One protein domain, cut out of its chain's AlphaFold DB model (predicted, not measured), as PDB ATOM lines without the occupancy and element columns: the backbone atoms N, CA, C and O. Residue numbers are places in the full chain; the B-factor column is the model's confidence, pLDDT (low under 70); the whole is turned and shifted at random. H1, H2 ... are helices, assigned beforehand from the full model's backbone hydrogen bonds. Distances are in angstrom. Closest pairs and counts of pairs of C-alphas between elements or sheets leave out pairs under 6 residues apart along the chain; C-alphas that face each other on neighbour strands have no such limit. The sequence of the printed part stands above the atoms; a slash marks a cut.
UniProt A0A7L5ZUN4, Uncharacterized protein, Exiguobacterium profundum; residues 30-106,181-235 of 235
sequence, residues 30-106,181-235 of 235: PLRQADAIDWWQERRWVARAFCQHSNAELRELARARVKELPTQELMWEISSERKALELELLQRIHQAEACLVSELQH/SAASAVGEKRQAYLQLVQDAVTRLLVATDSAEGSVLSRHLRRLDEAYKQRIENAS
ATOM      1  N   PRO A  30     372.939 186.802 291.461       77.31
ATOM      2  CA  PRO A  30     371.666 187.462 291.735       77.31
ATOM      3  C   PRO A  30     371.827 188.974 291.911       77.31
ATOM      4  O   PRO A  30     370.887 189.719 291.634       77.31
ATOM      5  N   LEU A  31     373.015 189.444 292.316       80.88
ATOM      6  CA  LEU A  31     373.311 190.872 292.421       80.88
ATOM      7  C   LEU A  31     373.433 191.514 291.035       80.88
ATOM      8  O   LEU A  31     372.832 192.554 290.790       80.88
ATOM      9  N   ARG A  32     374.105 190.854 290.084       76.19
ATOM     10  CA  ARG A  32     374.184 191.335 288.693       76.19
ATOM     11  C   ARG A  32     372.823 191.370 288.007       76.19
ATOM     12  O   ARG A  32     372.564 192.263 287.202       76.19
ATOM     13  N   GLN A  33     371.960 190.402 288.310       80.50
ATOM     14  CA  GLN A  33     370.602 190.382 287.777       80.50
ATOM     15  C   GLN A  33     369.749 191.517 288.364       80.50
ATOM     16  O   GLN A  33     369.019 192.166 287.613       80.50
ATOM     17  N   ALA A  34     369.869 191.789 289.668       85.56
ATOM     18  CA  ALA A  34     369.218 192.928 290.313       85.56
ATOM     19  C   ALA A  34     369.694 194.263 289.713       85.56
ATOM     20  O   ALA A  34     368.863 195.056 289.278       85.56
ATOM     21  N   ASP A  35     371.008 194.453 289.551       85.38
ATOM     22  CA  ASP A  35     371.582 195.654 288.928       85.38
ATOM     23  C   ASP A  35     371.071 195.869 287.491       85.38
ATOM     24  O   ASP A  35     370.801 196.995 287.067       85.38
ATOM     25  N   ALA A  36     370.923 194.789 286.713       83.81
ATOM     26  CA  ALA A  36     370.381 194.863 285.358       83.81
ATOM     27  C   ALA A  36     368.896 195.264 285.347       83.81
ATOM     28  O   ALA A  36     368.483 196.024 284.467       83.81
ATOM     29  N   ILE A  37     368.101 194.766 286.303       88.38
ATOM     30  CA  ILE A  37     366.688 195.140 286.472       88.38
ATOM     31  C   ILE A  37     366.573 196.617 286.853       88.38
ATOM     32  O   ILE A  37     365.785 197.333 286.233       88.38
ATOM     33  N   ASP A  38     367.361 197.073 287.825       89.50
ATOM     34  CA  ASP A  38     367.323 198.453 288.312       89.50
ATOM     35  C   ASP A  38     367.704 199.436 287.204       89.50
ATOM     36  O   ASP A  38     366.956 200.376 286.921       89.50
ATOM     37  N   TRP A  39     368.792 199.153 286.479       88.75
ATOM     38  CA  TRP A  39     369.185 199.925 285.301       88.75
ATOM     39  C   TRP A  39     368.073 199.973 284.241       88.75
ATOM     40  O   TRP A  39     367.774 201.037 283.691       88.75
ATOM     41  N   TRP A  40     367.446 198.834 283.938       90.00
ATOM     42  CA  TRP A  40     366.387 198.759 282.930       90.00
ATOM     43  C   TRP A  40     365.156 199.580 283.338       90.00
ATOM     44  O   TRP A  40     364.616 200.338 282.524       90.00
ATOM     45  N   GLN A  41     364.735 199.488 284.602       92.25
ATOM     46  CA  GLN A  41     363.614 200.268 285.128       92.25
ATOM     47  C   GLN A  41     363.913 201.768 285.135       92.25
ATOM     48  O   GLN A  41     363.076 202.557 284.682       92.25
ATOM     49  N   GLU A  42     365.106 202.158 285.584       91.75
ATOM     50  CA  GLU A  42     365.556 203.548 285.583       91.75
ATOM     51  C   GLU A  42     365.499 204.131 284.167       91.75
ATOM     52  O   GLU A  42     364.875 205.170 283.940       91.75
ATOM     53  N   ARG A  43     366.047 203.422 283.172       89.12
ATOM     54  CA  ARG A  43     366.055 203.886 281.776       89.12
ATOM     55  C   ARG A  43     364.659 204.027 281.187       89.12
ATOM     56  O   ARG A  43     364.375 205.020 280.516       89.12
ATOM     57  N   ARG A  44     363.751 203.089 281.472       91.56
ATOM     58  CA  ARG A  44     362.345 203.203 281.047       91.56
ATOM     59  C   ARG A  44     361.653 204.396 281.699       91.56
ATOM     60  O   ARG A  44     360.801 205.020 281.067       91.56
ATOM     61  N   TRP A  45     361.967 204.700 282.956       93.50
ATOM     62  CA  TRP A  45     361.399 205.853 283.650       93.50
ATOM     63  C   TRP A  45     361.911 207.175 283.068       93.50
ATOM     64  O   TRP A  45     361.097 208.027 282.712       93.50
ATOM     65  N   VAL A  46     363.226 207.297 282.862       91.69
ATOM     66  CA  VAL A  46     363.859 208.470 282.236       91.69
ATOM     67  C   VAL A  46     363.295 208.725 280.838       91.69
ATOM     68  O   VAL A  46     362.850 209.836 280.554       91.69
ATOM     69  N   ALA A  47     363.201 207.694 279.992       89.25
ATOM     70  CA  ALA A  47     362.654 207.832 278.643       89.25
ATOM     71  C   ALA A  47     361.193 208.314 278.639       89.25
ATOM     72  O   ALA A  47     360.814 209.173 277.842       89.25
ATOM     73  N   ARG A  48     360.359 207.802 279.557       93.56
ATOM     74  CA  ARG A  48     358.969 208.266 279.705       93.56
ATOM     75  C   ARG A  48     358.908 209.725 280.135       93.56
ATOM     76  O   ARG A  48     358.144 210.481 279.539       93.56
ATOM     77  N   ALA A  49     359.694 210.110 281.138       93.75
ATOM     78  CA  ALA A  49     359.740 211.485 281.626       93.75
ATOM     79  C   ALA A  49     360.177 212.451 280.514       93.75
ATOM     80  O   ALA A  49     359.528 213.475 280.302       93.75
ATOM     81  N   PHE A  50     361.201 212.079 279.741       93.06
ATOM     82  CA  PHE A  50     361.670 212.847 278.593       93.06
ATOM     83  C   PHE A  50     360.578 213.014 277.525       93.06
ATOM     84  O   PHE A  50     360.225 214.140 277.179       93.06
ATOM     85  N   CYS A  51     359.962 211.921 277.055       89.06
ATOM     86  CA  CYS A  51     358.898 212.001 276.046       89.06
ATOM     87  C   CYS A  51     357.675 212.797 276.531       89.06
ATOM     88  O   CYS A  51     357.056 213.509 275.741       89.06
ATOM     89  N   GLN A  52     357.317 212.695 277.814       93.69
ATOM     90  CA  GLN A  52     356.235 213.486 278.407       93.69
ATOM     91  C   GLN A  52     356.573 214.978 278.433       93.69
ATOM     92  O   GLN A  52     355.726 215.798 278.074       93.69
ATOM     93  N   HIS A  53     357.803 215.321 278.812       95.62
ATOM     94  CA  HIS A  53     358.285 216.695 278.811       95.62
ATOM     95  C   HIS A  53     358.282 217.285 277.395       95.62
ATOM     96  O   HIS A  53     357.629 218.303 277.164       95.62
ATOM     97  N   SER A  54     358.880 216.594 276.417       90.50
ATOM     98  CA  SER A  54     358.880 217.034 275.016       90.50
ATOM     99  C   SER A  54     357.468 217.151 274.433       90.50
ATOM    100  O   SER A  54     357.188 218.076 273.674       90.50
ATOM    101  N   ASN A  55     356.542 216.256 274.801       90.12
ATOM    102  CA  ASN A  55     355.140 216.366 274.391       90.12
ATOM    103  C   ASN A  55     354.498 217.655 274.930       90.12
ATOM    104  O   ASN A  55     353.826 218.367 274.185       90.12
ATOM    105  N   ALA A  56     354.724 217.989 276.203       94.94
ATOM    106  CA  ALA A  56     354.208 219.225 276.784       94.94
ATOM    107  C   ALA A  56     354.763 220.465 276.063       94.94
ATOM    108  O   ALA A  56     353.979 221.315 275.635       94.94
ATOM    109  N   GLU A  57     356.080 220.528 275.847       96.06
ATOM    110  CA  GLU A  57     356.735 221.636 275.139       96.06
ATOM    111  C   GLU A  57     356.200 221.814 273.715       96.06
ATOM    112  O   GLU A  57     355.856 222.922 273.301       96.06
ATOM    113  N   LEU A  58     356.062 220.721 272.963       89.12
ATOM    114  CA  LEU A  58     355.585 220.773 271.583       89.12
ATOM    115  C   LEU A  58     354.101 221.126 271.490       89.12
ATOM    116  O   LEU A  58     353.690 221.828 270.565       89.12
ATOM    117  N   ARG A  59     353.287 220.722 272.471       91.81
ATOM    118  CA  ARG A  59     351.884 221.152 272.566       91.81
ATOM    119  C   ARG A  59     351.744 222.628 272.936       91.81
ATOM    120  O   ARG A  59     350.745 223.238 272.541       91.81
ATOM    121  N   GLU A  60     352.672 223.196 273.705       94.69
ATOM    122  CA  GLU A  60     352.737 224.644 273.961       94.69
ATOM    123  C   GLU A  60     353.189 225.408 272.715       94.69
ATOM    124  O   GLU A  60     352.547 226.386 272.330       94.69
ATOM    125  N   LEU A  61     354.215 224.917 272.015       91.69
ATOM    126  CA  LEU A  61     354.661 225.482 270.742       91.69
ATOM    127  C   LEU A  61     353.520 225.503 269.724       91.69
ATOM    128  O   LEU A  61     353.225 226.548 269.144       91.69
ATOM    129  N   ALA A  62     352.825 224.376 269.557       85.69
ATOM    130  CA  ALA A  62     351.661 224.289 268.685       85.69
ATOM    131  C   ALA A  62     350.584 225.311 269.080       85.69
ATOM    132  O   ALA A  62     350.025 225.975 268.212       85.69
ATOM    133  N   ARG A  63     350.319 225.504 270.381       92.00
ATOM    134  CA  ARG A  63     349.373 226.529 270.859       92.00
ATOM    135  C   ARG A  63     349.801 227.939 270.484       92.00
ATOM    136  O   ARG A  63     348.973 228.690 269.970       92.00
ATOM    137  N   ALA A  64     351.058 228.291 270.731       91.94
ATOM    138  CA  ALA A  64     351.590 229.612 270.417       91.94
ATOM    139  C   ALA A  64     351.494 229.898 268.911       91.94
ATOM    140  O   ALA A  64     350.884 230.884 268.500       91.94
ATOM    141  N   ARG A  65     351.977 228.970 268.077       86.81
ATOM    142  CA  ARG A  65     352.011 229.131 266.616       86.81
ATOM    143  C   ARG A  65     350.617 229.106 265.989       86.81
ATOM    144  O   ARG A  65     350.310 229.937 265.141       86.81
ATOM    145  N   VAL A  66     349.723 228.227 266.453       85.69
ATOM    146  CA  VAL A  66     348.319 228.216 266.003       85.69
ATOM    147  C   VAL A  66     347.576 229.469 266.435       85.69
ATOM    148  O   VAL A  66     346.657 229.868 265.732       85.69
ATOM    149  N   LYS A  67     347.936 230.127 267.540       87.12
ATOM    150  CA  LYS A  67     347.337 231.415 267.926       87.12
ATOM    151  C   LYS A  67     347.778 232.555 267.003       87.12
ATOM    152  O   LYS A  67     346.962 233.419 266.699       87.12
ATOM    153  N   GLU A  68     349.028 232.532 266.554       86.94
ATOM    154  CA  GLU A  68     349.614 233.539 265.657       86.94
ATOM    155  C   GLU A  68     349.177 233.379 264.194       86.94
ATOM    156  O   GLU A  68     349.129 234.364 263.463       86.94
ATOM    157  N   LEU A  69     348.804 232.162 263.780       82.44
ATOM    158  CA  LEU A  69     348.389 231.862 262.410       82.44
ATOM    159  C   LEU A  69     347.182 232.720 261.958       82.44
ATOM    160  O   LEU A  69     346.138 232.735 262.638       82.44
ATOM    161  N   PRO A  70     347.257 233.387 260.791       79.50
ATOM    162  CA  PRO A  70     346.113 234.055 260.197       79.50
ATOM    163  C   PRO A  70     344.985 233.055 259.950       79.50
ATOM    164  O   PRO A  70     345.198 231.918 259.534       79.50
ATOM    165  N   THR A  71     343.741 233.484 260.148       73.12
ATOM    166  CA  THR A  71     342.570 232.637 259.873       73.12
ATOM    167  C   THR A  71     342.532 232.143 258.424       73.12
ATOM    168  O   THR A  71     342.071 231.036 258.168       73.12
ATOM    169  N   GLN A  72     343.020 232.949 257.478       68.56
ATOM    170  CA  GLN A  72     343.106 232.561 256.072       68.56
ATOM    171  C   GLN A  72     344.065 231.378 255.893       68.56
ATOM    172  O   GLN A  72     343.697 230.405 255.255       68.56
ATOM    173  N   GLU A  73     345.222 231.375 256.548       70.69
ATOM    174  CA  GLU A  73     346.191 230.272 256.481       70.69
ATOM    175  C   GLU A  73     345.647 228.965 257.092       70.69
ATOM    176  O   GLU A  73     345.917 227.876 256.597       70.69
ATOM    177  N   LEU A  74     344.781 229.056 258.108       65.75
ATOM    178  CA  LEU A  74     344.077 227.893 258.669       65.75
ATOM    179  C   LEU A  74     343.039 227.287 257.708       65.75
ATOM    180  O   LEU A  74     342.682 226.120 257.847       65.75
ATOM    181  N   MET A  75     342.530 228.074 256.758       59.56
ATOM    182  CA  MET A  75     341.495 227.647 255.813       59.56
ATOM    183  C   MET A  75     342.045 226.850 254.630       59.56
ATOM    184  O   MET A  75     341.303 226.057 254.050       59.56
ATOM    185  N   TRP A  76     343.307 227.067 254.257       63.38
ATOM    186  CA  TRP A  76     343.897 226.478 253.060       63.38
ATOM    187  C   TRP A  76     344.890 225.377 253.426       63.38
ATOM    188  O   TRP A  76     345.899 225.613 254.083       63.38
ATOM    189  N   GLU A  77     344.667 224.165 252.915       55.94
ATOM    190  CA  GLU A  77     345.612 223.042 253.061       55.94
ATOM    191  C   GLU A  77     346.983 223.322 252.419       55.94
ATOM    192  O   GLU A  77     347.988 222.695 252.747       55.94
ATOM    193  N   ILE A  78     347.037 224.294 251.508       55.19
ATOM    194  CA  ILE A  78     348.247 224.691 250.782       55.19
ATOM    195  C   ILE A  78     349.064 225.755 251.532       55.19
ATOM    196  O   ILE A  78     350.139 226.113 251.054       55.19
ATOM    197  N   SER A  79     348.581 226.229 252.687       68.19
ATOM    198  CA  SER A  79     349.239 227.253 253.504       68.19
ATOM    199  C   SER A  79     350.696 226.895 253.798       68.19
ATOM    200  O   SER A  79     351.004 225.829 254.342       68.19
ATOM    201  N   SER A  80     351.604 227.803 253.440       70.25
ATOM    202  CA  SER A  80     353.029 227.665 253.741       70.25
ATOM    203  C   SER A  80     353.295 227.782 255.240       70.25
ATOM    204  O   SER A  80     354.153 227.067 255.753       70.25
ATOM    205  N   GLU A  81     352.540 228.614 255.959       71.94
ATOM    206  CA  GLU A  81     352.694 228.794 257.405       71.94
ATOM    207  C   GLU A  81     352.226 227.566 258.192       71.94
ATOM    208  O   GLU A  81     352.906 227.126 259.121       71.94
ATOM    209  N   ARG A  82     351.107 226.957 257.779       70.19
ATOM    210  CA  ARG A  82     350.635 225.688 258.344       70.19
ATOM    211  C   ARG A  82     351.672 224.581 258.144       70.19
ATOM    212  O   ARG A  82     352.033 223.891 259.094       70.19
ATOM    213  N   LYS A  83     352.189 224.449 256.920       69.00
ATOM    214  CA  LYS A  83     353.239 223.470 256.598       69.00
ATOM    215  C   LYS A  83     354.521 223.724 257.385       69.00
ATOM    216  O   LYS A  83     355.141 222.774 257.844       69.00
ATOM    217  N   ALA A  84     354.909 224.985 257.568       73.19
ATOM    218  CA  ALA A  84     356.084 225.343 258.354       73.19
ATOM    219  C   ALA A  84     355.942 224.912 259.821       73.19
ATOM    220  O   ALA A  84     356.887 224.361 260.381       73.19
ATOM    221  N   LEU A  85     354.761 225.096 260.426       76.62
ATOM    222  CA  LEU A  85     354.477 224.603 261.776       76.62
ATOM    223  C   LEU A  85     354.561 223.073 261.859       76.62
ATOM    224  O   LEU A  85     355.200 222.538 262.762       76.62
ATOM    225  N   GLU A  86     353.921 222.365 260.930       74.44
ATOM    226  CA  GLU A  86     353.928 220.897 260.907       74.44
ATOM    227  C   GLU A  86     355.357 220.349 260.740       74.44
ATOM    228  O   GLU A  86     355.752 219.427 261.456       74.44
ATOM    229  N   LEU A  87     356.166 220.964 259.869       72.56
ATOM    230  CA  LEU A  87     357.579 220.622 259.693       72.56
ATOM    231  C   LEU A  87     358.415 220.908 260.945       72.56
ATOM    232  O   LEU A  87     359.236 220.073 261.316       72.56
ATOM    233  N   GLU A  88     358.200 222.044 261.613       78.88
ATOM    234  CA  GLU A  88     358.905 222.373 262.857       78.88
ATOM    235  C   GLU A  88     358.607 221.339 263.954       78.88
ATOM    236  O   GLU A  88     359.521 220.851 264.624       78.88
ATOM    237  N   LEU A  89     357.336 220.955 264.111       73.88
ATOM    238  CA  LEU A  89     356.933 219.932 265.076       73.88
ATOM    239  C   LEU A  89     357.574 218.579 264.758       73.88
ATOM    240  O   LEU A  89     358.132 217.945 265.653       73.88
ATOM    241  N   LEU A  90     357.556 218.156 263.491       74.31
ATOM    242  CA  LEU A  90     358.194 216.911 263.059       74.31
ATOM    243  C   LEU A  90     359.708 216.928 263.289       74.31
ATOM    244  O   LEU A  90     360.262 215.947 263.787       74.31
ATOM    245  N   GLN A  91     360.377 218.041 262.986       76.31
ATOM    246  CA  GLN A  91     361.814 218.186 263.206       76.31
ATOM    247  C   GLN A  91     362.170 218.039 264.688       76.31
ATOM    248  O   GLN A  91     363.136 217.353 265.024       76.31
ATOM    249  N   ARG A  92     361.383 218.634 265.588       75.12
ATOM    250  CA  ARG A  92     361.628 218.516 267.030       75.12
ATOM    251  C   ARG A  92     361.299 217.128 267.580       75.12
ATOM    252  O   ARG A  92     362.022 216.640 268.444       75.12
ATOM    253  N   ILE A  93     360.274 216.452 267.056       76.81
ATOM    254  CA  ILE A  93     360.015 215.037 267.378       76.81
ATOM    255  C   ILE A  93     361.209 214.170 266.949       76.81
ATOM    256  O   ILE A  93     361.624 213.279 267.687       76.81
ATOM    257  N   HIS A  94     361.804 214.457 265.789       71.19
ATOM    258  CA  HIS A  94     362.992 213.747 265.322       71.19
ATOM    259  C   HIS A  94     364.217 214.006 266.208       71.19
ATOM    260  O   HIS A  94     364.939 213.071 266.545       71.19
ATOM    261  N   GLN A  95     364.424 215.251 266.644       75.31
ATOM    262  CA  GLN A  95     365.472 215.585 267.612       75.31
ATOM    263  C   GLN A  95     365.279 214.830 268.933       75.31
ATOM    264  O   GLN A  95     366.244 214.291 269.466       75.31
ATOM    265  N   ALA A  96     364.039 214.713 269.418       74.62
ATOM    266  CA  ALA A  96     363.725 213.930 270.611       74.62
ATOM    267  C   ALA A  96     364.079 212.439 270.435       74.62
ATOM    268  O   ALA A  96     364.663 211.834 271.334       74.62
ATOM    269  N   GLU A  97     363.788 211.847 269.270       78.06
ATOM    270  CA  GLU A  97     364.214 210.474 268.970       78.06
ATOM    271  C   GLU A  97     365.742 210.345 268.905       78.06
ATOM    272  O   GLU A  97     366.296 209.407 269.480       78.06
ATOM    273  N   ALA A  98     366.432 211.289 268.262       72.56
ATOM    274  CA  ALA A  98     367.889 211.285 268.163       72.56
ATOM    275  C   ALA A  98     368.566 211.390 269.541       72.56
ATOM    276  O   ALA A  98     369.495 210.630 269.814       72.56
ATOM    277  N   CYS A  99     368.069 212.255 270.433       74.62
ATOM    278  CA  CYS A  99     368.557 212.361 271.810       74.62
ATOM    279  C   CYS A  99     368.443 211.020 272.544       74.62
ATOM    280  O   CYS A  99     369.442 210.500 273.040       74.62
ATOM    281  N   LEU A 100     367.261 210.401 272.520       76.56
ATOM    282  CA  LEU A 100     367.028 209.107 273.165       76.56
ATOM    283  C   LEU A 100     367.887 207.978 272.573       76.56
ATOM    284  O   LEU A 100     368.335 207.086 273.292       76.56
ATOM    285  N   VAL A 101     368.130 207.985 271.260       73.31
ATOM    286  CA  VAL A 101     369.027 207.010 270.620       73.31
ATOM    287  C   VAL A 101     370.481 207.246 271.029       73.31
ATOM    288  O   VAL A 101     371.180 206.282 271.335       73.31
ATOM    289  N   SER A 102     370.937 208.499 271.095       69.44
ATOM    290  CA  SER A 102     372.303 208.812 271.533       69.44
ATOM    291  C   SER A 102     372.558 208.399 272.986       69.44
ATOM    292  O   SER A 102     373.618 207.860 273.302       69.44
ATOM    293  N   GLU A 103     371.560 208.532 273.867       70.38
ATOM    294  CA  GLU A 103     371.655 208.045 275.246       70.38
ATOM    295  C   GLU A 103     371.855 206.528 275.312       70.38
ATOM    296  O   GLU A 103     372.647 206.047 276.121       70.38
ATOM    297  N   LEU A 104     371.189 205.768 274.438       69.12
ATOM    298  CA  LEU A 104     371.411 204.326 274.321       69.12
ATOM    299  C   LEU A 104     372.818 204.017 273.801       69.12
ATOM    300  O   LEU A 104     373.491 203.147 274.353       69.12
ATOM    301  N   GLN A 105     373.284 204.742 272.780       64.00
ATOM    302  CA  GLN A 105     374.614 204.556 272.186       64.00
ATOM    303  C   GLN A 105     375.762 204.826 273.158       64.00
ATOM    304  O   GLN A 105     376.840 204.282 272.966       64.00
ATOM    305  N   HIS A 106     375.568 205.627 274.204       57.00
ATOM    306  CA  HIS A 106     376.587 205.812 275.242       57.00
ATOM    307  C   HIS A 106     376.583 204.706 276.305       57.00
ATOM    308  O   HIS A 106     377.577 204.521 277.003       57.00
ATOM    309  N   SER A 181     337.903 218.475 256.516       42.56
ATOM    310  CA  SER A 181     336.816 219.044 255.707       42.56
ATOM    311  C   SER A 181     336.634 220.546 255.969       42.56
ATOM    312  O   SER A 181     336.432 220.970 257.107       42.56
ATOM    313  N   ALA A 182     336.617 221.354 254.905       43.66
ATOM    314  CA  ALA A 182     336.558 222.821 254.928       43.66
ATOM    315  C   ALA A 182     335.244 223.452 255.466       43.66
ATOM    316  O   ALA A 182     335.060 224.666 255.355       43.66
ATOM    317  N   ALA A 183     334.329 222.682 256.064       39.22
ATOM    318  CA  ALA A 183     332.943 223.096 256.310       39.22
ATOM    319  C   ALA A 183     332.661 223.836 257.641       39.22
ATOM    320  O   ALA A 183     331.558 224.347 257.805       39.22
ATOM    321  N   SER A 184     333.600 223.934 258.592       42.06
ATOM    322  CA  SER A 184     333.303 224.499 259.929       42.06
ATOM    323  C   SER A 184     333.476 226.024 260.060       42.06
ATOM    324  O   SER A 184     334.178 226.668 259.274       42.06
ATOM    325  N   ALA A 185     332.814 226.627 261.055       47.78
ATOM    326  CA  ALA A 185     332.885 228.060 261.333       47.78
ATOM    327  C   ALA A 185     334.302 228.480 261.774       47.78
ATOM    328  O   ALA A 185     335.010 227.747 262.461       47.78
ATOM    329  N   VAL A 186     334.720 229.688 261.389       49.75
ATOM    330  CA  VAL A 186     336.087 230.230 261.547       49.75
ATOM    331  C   VAL A 186     336.686 230.084 262.964       49.75
ATOM    332  O   VAL A 186     337.887 229.851 263.089       49.75
ATOM    333  N   GLY A 187     335.874 230.179 264.024       53.62
ATOM    334  CA  GLY A 187     336.320 229.977 265.412       53.62
ATOM    335  C   GLY A 187     336.545 228.506 265.786       53.62
ATOM    336  O   GLY A 187     337.564 228.171 266.388       53.62
ATOM    337  N   GLU A 188     335.650 227.614 265.357       67.44
ATOM    338  CA  GLU A 188     335.766 226.164 265.578       67.44
ATOM    339  C   GLU A 188     336.961 225.571 264.827       67.44
ATOM    340  O   GLU A 188     337.596 224.633 265.300       67.44
ATOM    341  N   LYS A 189     337.318 226.155 263.679       69.25
ATOM    342  CA  LYS A 189     338.423 225.681 262.842       69.25
ATOM    343  C   LYS A 189     339.780 225.734 263.530       69.25
ATOM    344  O   LYS A 189     340.533 224.766 263.474       69.25
ATOM    345  N   ARG A 190     340.093 226.842 264.203       78.12
ATOM    346  CA  ARG A 190     341.373 227.002 264.911       78.12
ATOM    347  C   ARG A 190     341.504 225.992 266.046       78.12
ATOM    348  O   ARG A 190     342.556 225.383 266.210       78.12
ATOM    349  N   GLN A 191     340.430 225.806 266.808       80.50
ATOM    350  CA  GLN A 191     340.409 224.868 267.924       80.50
ATOM    351  C   GLN A 191     340.466 223.412 267.447       80.50
ATOM    352  O   GLN A 191     341.224 222.631 268.015       80.50
ATOM    353  N   ALA A 192     339.751 223.067 266.373       76.00
ATOM    354  CA  ALA A 192     339.812 221.743 265.758       76.00
ATOM    355  C   ALA A 192     341.215 221.427 265.216       76.00
ATOM    356  O   ALA A 192     341.751 220.353 265.478       76.00
ATOM    357  N   TYR A 193     341.851 222.377 264.522       76.44
ATOM    358  CA  TYR A 193     343.225 222.205 264.050       76.44
ATOM    359  C   TYR A 193     344.209 222.031 265.205       76.44
ATOM    360  O   TYR A 193     345.029 221.117 265.189       76.44
ATOM    361  N   LEU A 194     344.093 222.864 266.243       81.94
ATOM    362  CA  LEU A 194     344.933 222.747 267.427       81.94
ATOM    363  C   LEU A 194     344.789 221.372 268.090       81.94
ATOM    364  O   LEU A 194     345.797 220.774 268.455       81.94
ATOM    365  N   GLN A 195     343.560 220.869 268.236       77.62
ATOM    366  CA  GLN A 195     343.308 219.536 268.786       77.62
ATOM    367  C   GLN A 195     343.970 218.451 267.941       77.62
ATOM    368  O   GLN A 195     344.708 217.635 268.486       77.62
ATOM    369  N   LEU A 196     343.799 218.494 266.617       77.56
ATOM    370  CA  LEU A 196     344.440 217.541 265.711       77.56
ATOM    371  C   LEU A 196     345.968 217.559 265.855       77.56
ATOM    372  O   LEU A 196     346.590 216.503 265.949       77.56
ATOM    373  N   VAL A 197     346.583 218.746 265.891       75.56
ATOM    374  CA  VAL A 197     348.044 218.879 266.013       75.56
ATOM    375  C   VAL A 197     348.521 218.336 267.358       75.56
ATOM    376  O   VAL A 197     349.490 217.584 267.419       75.56
ATOM    377  N   GLN A 198     347.826 218.668 268.441       79.50
ATOM    378  CA  GLN A 198     348.168 218.190 269.777       79.50
ATOM    379  C   GLN A 198     348.008 216.673 269.936       79.50
ATOM    380  O   GLN A 198     348.835 216.035 270.596       79.50
ATOM    381  N   ASP A 199     346.974 216.097 269.328       73.38
ATOM    382  CA  ASP A 199     346.753 214.654 269.305       73.38
ATOM    383  C   ASP A 199     347.839 213.951 268.494       73.38
ATOM    384  O   ASP A 199     348.369 212.936 268.943       73.38
ATOM    385  N   ALA A 200     348.242 214.511 267.351       72.06
ATOM    386  CA  ALA A 200     349.335 213.969 266.552       72.06
ATOM    387  C   ALA A 200     350.671 214.003 267.302       72.06
ATOM    388  O   ALA A 200     351.361 212.988 267.349       72.06
ATOM    389  N   VAL A 201     351.015 215.122 267.952       75.19
ATOM    390  CA  VAL A 201     352.224 215.224 268.792       75.19
ATOM    391  C   VAL A 201     352.196 214.168 269.900       75.19
ATOM    392  O   VAL A 201     353.175 213.452 270.107       75.19
ATOM    393  N   THR A 202     351.050 214.005 270.565       78.56
ATOM    394  CA  THR A 202     350.887 213.009 271.634       78.56
ATOM    395  C   THR A 202     351.040 211.586 271.102       78.56
ATOM    396  O   THR A 202     351.745 210.779 271.713       78.56
ATOM    397  N   ARG A 203     350.425 211.279 269.953       72.94
ATOM    398  CA  ARG A 203     350.540 209.972 269.298       72.94
ATOM    399  C   ARG A 203     351.979 209.660 268.917       72.94
ATOM    400  O   ARG A 203     352.489 208.612 269.291       72.94
ATOM    401  N   LEU A 204     352.653 210.589 268.248       74.00
ATOM    402  CA  LEU A 204     354.008 210.379 267.744       74.00
ATOM    403  C   LEU A 204     355.061 210.287 268.853       74.00
ATOM    404  O   LEU A 204     356.069 209.612 268.662       74.00
ATOM    405  N   LEU A 205     354.856 210.926 270.008       74.25
ATOM    406  CA  LEU A 205     355.835 210.907 271.101       74.25
ATOM    407  C   LEU A 205     355.555 209.860 272.174       74.25
ATOM    408  O   LEU A 205     356.499 209.235 272.645       74.25
ATOM    409  N   VAL A 206     354.293 209.690 272.585       82.56
ATOM    410  CA  VAL A 206     353.956 209.031 273.862       82.56
ATOM    411  C   VAL A 206     353.029 207.823 273.702       82.56
ATOM    412  O   VAL A 206     352.947 207.013 274.625       82.56
ATOM    413  N   ALA A 207     352.319 207.661 272.581       75.88
ATOM    414  CA  ALA A 207     351.361 206.560 272.452       75.88
ATOM    415  C   ALA A 207     352.039 205.186 272.553       75.88
ATOM    416  O   ALA A 207     353.063 204.938 271.928       75.88
ATOM    417  N   THR A 208     351.461 204.294 273.356       71.69
ATOM    418  CA  THR A 208     351.990 202.945 273.644       71.69
ATOM    419  C   THR A 208     351.105 201.832 273.085       71.69
ATOM    420  O   THR A 208     351.327 200.656 273.353       71.69
ATOM    421  N   ASP A 209     350.108 202.208 272.290       67.81
ATOM    422  CA  ASP A 209     349.158 201.323 271.616       67.81
ATOM    423  C   ASP A 209     349.817 200.431 270.553       67.81
ATOM    424  O   ASP A 209     349.336 199.332 270.285       67.81
ATOM    425  N   SER A 210     350.940 200.866 269.977       55.00
ATOM    426  CA  SER A 210     351.736 200.066 269.047       55.00
ATOM    427  C   SER A 210     353.239 200.198 269.303       55.00
ATOM    428  O   SER A 210     353.744 201.262 269.668       55.00
ATOM    429  N   ALA A 211     353.968 199.098 269.076       52.91
ATOM    430  CA  ALA A 211     355.409 199.007 269.329       52.91
ATOM    431  C   ALA A 211     356.248 199.968 268.464       52.91
ATOM    432  O   ALA A 211     357.355 200.334 268.851       52.91
ATOM    433  N   GLU A 212     355.721 200.396 267.314       54.88
ATOM    434  CA  GLU A 212     356.405 201.318 266.397       54.88
ATOM    435  C   GLU A 212     355.712 202.680 266.255       54.88
ATOM    436  O   GLU A 212     356.271 203.578 265.624       54.88
ATOM    437  N   GLY A 213     354.536 202.866 266.863       61.16
ATOM    438  CA  GLY A 213     353.695 204.046 266.637       61.16
ATOM    439  C   GLY A 213     354.208 205.336 267.258       61.16
ATOM    440  O   GLY A 213     353.837 206.412 266.795       61.16
ATOM    441  N   SER A 214     355.093 205.255 268.254       71.38
ATOM    442  CA  SER A 214     355.664 206.435 268.901       71.38
ATOM    443  C   SER A 214     357.163 206.315 269.150       71.38
ATOM    444  O   SER A 214     357.725 205.216 269.193       71.38
ATOM    445  N   VAL A 215     357.807 207.467 269.344       76.25
ATOM    446  CA  VAL A 215     359.210 207.568 269.761       76.25
ATOM    447  C   VAL A 215     359.440 206.779 271.050       76.25
ATOM    448  O   VAL A 215     360.381 205.986 271.120       76.25
ATOM    449  N   LEU A 216     358.552 206.933 272.038       81.69
ATOM    450  CA  LEU A 216     358.636 206.204 273.298       81.69
ATOM    451  C   LEU A 216     358.548 204.690 273.081       81.69
ATOM    452  O   LEU A 216     359.405 203.966 273.577       81.69
ATOM    453  N   SER A 217     357.565 204.198 272.323       72.31
ATOM    454  CA  SER A 217     357.407 202.760 272.062       72.31
ATOM    455  C   SER A 217     358.633 202.163 271.380       72.31
ATOM    456  O   SER A 217     359.142 201.129 271.821       72.31
ATOM    457  N   ARG A 218     359.157 202.847 270.353       78.31
ATOM    458  CA  ARG A 218     360.372 202.417 269.651       78.31
ATOM    459  C   ARG A 218     361.566 202.369 270.596       78.31
ATOM    460  O   ARG A 218     362.320 201.398 270.578       78.31
ATOM    461  N   HIS A 219     361.732 203.385 271.437       81.19
ATOM    462  CA  HIS A 219     362.829 203.437 272.395       81.19
ATOM    463  C   HIS A 219     362.707 202.369 273.493       81.19
ATOM    464  O   HIS A 219     363.682 201.681 273.778       81.19
ATOM    465  N   LEU A 220     361.512 202.160 274.055       84.50
ATOM    466  CA  LEU A 220     361.264 201.105 275.043       84.50
ATOM    467  C   LEU A 220     361.534 199.714 274.458       84.50
ATOM    468  O   LEU A 220     362.158 198.899 275.126       84.50
ATOM    469  N   ARG A 221     361.157 199.463 273.197       80.12
ATOM    470  CA  ARG A 221     361.493 198.208 272.509       80.12
ATOM    471  C   ARG A 221     363.007 198.004 272.407       80.12
ATOM    472  O   ARG A 221     363.485 196.903 272.653       80.12
ATOM    473  N   ARG A 222     363.760 199.055 272.058       78.81
ATOM    474  CA  ARG A 222     365.234 199.011 271.995       78.81
ATOM    475  C   ARG A 222     365.845 198.737 273.377       78.81
ATOM    476  O   ARG A 222     366.766 197.935 273.477       78.81
ATOM    477  N   LEU A 223     365.307 199.351 274.434       83.94
ATOM    478  CA  LEU A 223     365.714 199.087 275.820       83.94
ATOM    479  C   LEU A 223     365.428 197.646 276.251       83.94
ATOM    480  O   LEU A 223     366.267 197.033 276.905       83.94
ATOM    481  N   ASP A 224     364.263 197.109 275.889       85.88
ATOM    482  CA  ASP A 224     363.872 195.740 276.228       85.88
ATOM    483  C   ASP A 224     364.784 194.718 275.539       85.88
ATOM    484  O   ASP A 224     365.165 193.724 276.151       85.88
ATOM    485  N   GLU A 225     365.195 194.987 274.300       81.50
ATOM    486  CA  GLU A 225     366.155 194.145 273.585       81.50
ATOM    487  C   GLU A 225     367.560 194.216 274.198       81.50
ATOM    488  O   GLU A 225     368.177 193.185 274.459       81.50
ATOM    489  N   ALA A 226     368.033 195.420 274.536       80.69
ATOM    490  CA  ALA A 226     369.311 195.600 275.227       80.69
ATOM    491  C   ALA A 226     369.337 194.901 276.599       80.69
ATOM    492  O   ALA A 226     370.356 194.344 277.005       80.69
ATOM    493  N   TYR A 227     368.214 194.912 277.318       83.06
ATOM    494  CA  TYR A 227     368.079 194.225 278.599       83.06
ATOM    495  C   TYR A 227     368.152 192.701 278.456       83.06
ATOM    496  O   TYR A 227     368.890 192.071 279.212       83.06
ATOM    497  N   LYS A 228     367.456 192.111 277.471       83.00
ATOM    498  CA  LYS A 228     367.551 190.665 277.195       83.00
ATOM    499  C   LYS A 228     368.991 190.245 276.930       83.00
ATOM    500  O   LYS A 228     369.487 189.352 277.607       83.00
ATOM    501  N   GLN A 229     369.683 190.959 276.043       78.25
ATOM    502  CA  GLN A 229     371.087 190.690 275.722       78.25
ATOM    503  C   GLN A 229     371.989 190.798 276.958       78.25
ATOM    504  O   GLN A 229     372.899 189.996 277.153       78.25
ATOM    505  N   ARG A 230     371.732 191.776 277.835       77.75
ATOM    506  CA  ARG A 230     372.495 191.952 279.076       77.75
ATOM    507  C   ARG A 230     372.299 190.798 280.061       77.75
ATOM    508  O   ARG A 230     373.250 190.460 280.759       77.75
ATOM    509  N   ILE A 231     371.103 190.213 280.126       79.94
ATOM    510  CA  ILE A 231     370.845 189.023 280.948       79.94
ATOM    511  C   ILE A 231     371.479 187.783 280.318       79.94
ATOM    512  O   ILE A 231     372.136 187.036 281.032       79.94
ATOM    513  N   GLU A 232     371.327 187.588 279.005       74.81
ATOM    514  CA  GLU A 232     371.894 186.445 278.271       74.81
ATOM    515  C   GLU A 232     373.425 186.401 278.353       74.81
ATOM    516  O   GLU A 232     374.007 185.333 278.492       74.81
ATOM    517  N   ASN A 233     374.091 187.559 278.339       67.56
ATOM    518  CA  ASN A 233     375.544 187.648 278.517       67.56
ATOM    519  C   ASN A 233     375.997 187.507 279.984       67.56
ATOM    520  O   ASN A 233     377.198 187.412 280.250       67.56
ATOM    521  N   ALA A 234     375.072 187.587 280.946       62.66
ATOM    522  CA  ALA A 234     375.356 187.477 282.377       62.66
ATOM    523  C   ALA A 234     375.063 186.079 282.954       62.66
ATOM    524  O   ALA A 234     375.502 185.806 284.075       62.66
ATOM    525  N   SER A 235     374.332 185.238 282.213       55.31
ATOM    526  CA  SER A 235     374.109 183.808 282.473       55.31
ATOM    527  C   SER A 235     375.204 182.947 281.862       55.31
ATOM    528  O   SER A 235     375.661 182.025 282.565       55.31
TER     529      SER A 235
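AT A GLANCE: This is residues 30 to 106 and 181 to 235 of the 235 residues of an uncharacterized protein of Exiguobacterium profundum (UniProt A0A7L5ZUN4). This is a long, slender bundle: H1 runs nearly its whole length, and H3, H4 and H5 run back beside it, with H4 and H5 following one another almost in line, so that together they pair with most of H1. Short H2 lies at the turn near one end, between H1 and H3. The printed part has 132 residues with five named helices, in the order H1, H2, H3, H4, H5, and no named strand; the class is all helix. The whole is a loose rod, with a radius of gyration of the C-alphas of 19.2 A and spans of 64 by 24 by 20 A.

IN THESE COORDINATES: Find C-alpha 30 at (371.666, 187.462, 291.735); from there H1, the longest helix, runs through residues 30 to 68 over 57.4 A to C-alpha 68 at (349.614, 233.539, 265.657). Residues 71 to 75 make H2. H3, residues 80 to 106, takes you back over 38.7 A. Beyond the cut, H4 is residues 186 to 206, 30.3 A long. H5, residues 215 to 232, covers 26.1 A and ends at C-alpha 232, (371.894, 186.445, 278.271).

HOW THE PARTS SIT: H1, H3, H4 and H5 form a bundle, helices side by side, and the packing is mostly aligned. Look at residues 47 to 65 of H1, which touch H3; the closest C-alphas are those of Leu 58 and Leu 89, 6.7 A apart, at a shallow tilt of 14 degrees, opposite ways. Residues 48 to 66 of H1 touch H4, closest at the C-alphas of Arg 59 and Gln 198, 5.5 A, again opposite ways. Residues 33 to 51 of H1 touch H5, closest at the C-alphas of Cys 51 and Leu 216, 6.4 A, also opposite ways. H3 and H4 run the same way at a shallow tilt of 15 degrees, with the C-alphas of Ile 93 and Leu 205 closest at 7.0 A. H3 touches H5 at the C-alphas of Glu 97 and Val 215, 5.8 A. H4 and H5 touch with residues 204 to 206 and 215 to 217, at a shallow tilt of 7 degrees, the same way; the C-alphas of Leu 205 and Val 215 are closest at 4.9 A. H2 touches H4, closest at the C-alphas of Leu 74 and Arg 190, 6.9 A; it touches H3 only at the corner and is apart from H5. Every O i to N i+4 pair is within hydrogen-bond range in H1, H2, H3 and H5, and 15 of 17 are in H4.

THE WHOLE: The C-alphas of Pro 30 and Gln 72 are the two farthest apart, 64.2 A. Residues 107 to 180 are not printed, and C-alphas 106 and 181 stand 46.2 A apart across this cut. Of the links printed whole, H1 to H2 and H2 to H3 are tight, H4 to H5 is short, and none is long. The mean pLDDT of the printed part is 76.4; 29 residues are under 70, among them 74 to 79, 181 to 189 and 209 to 213.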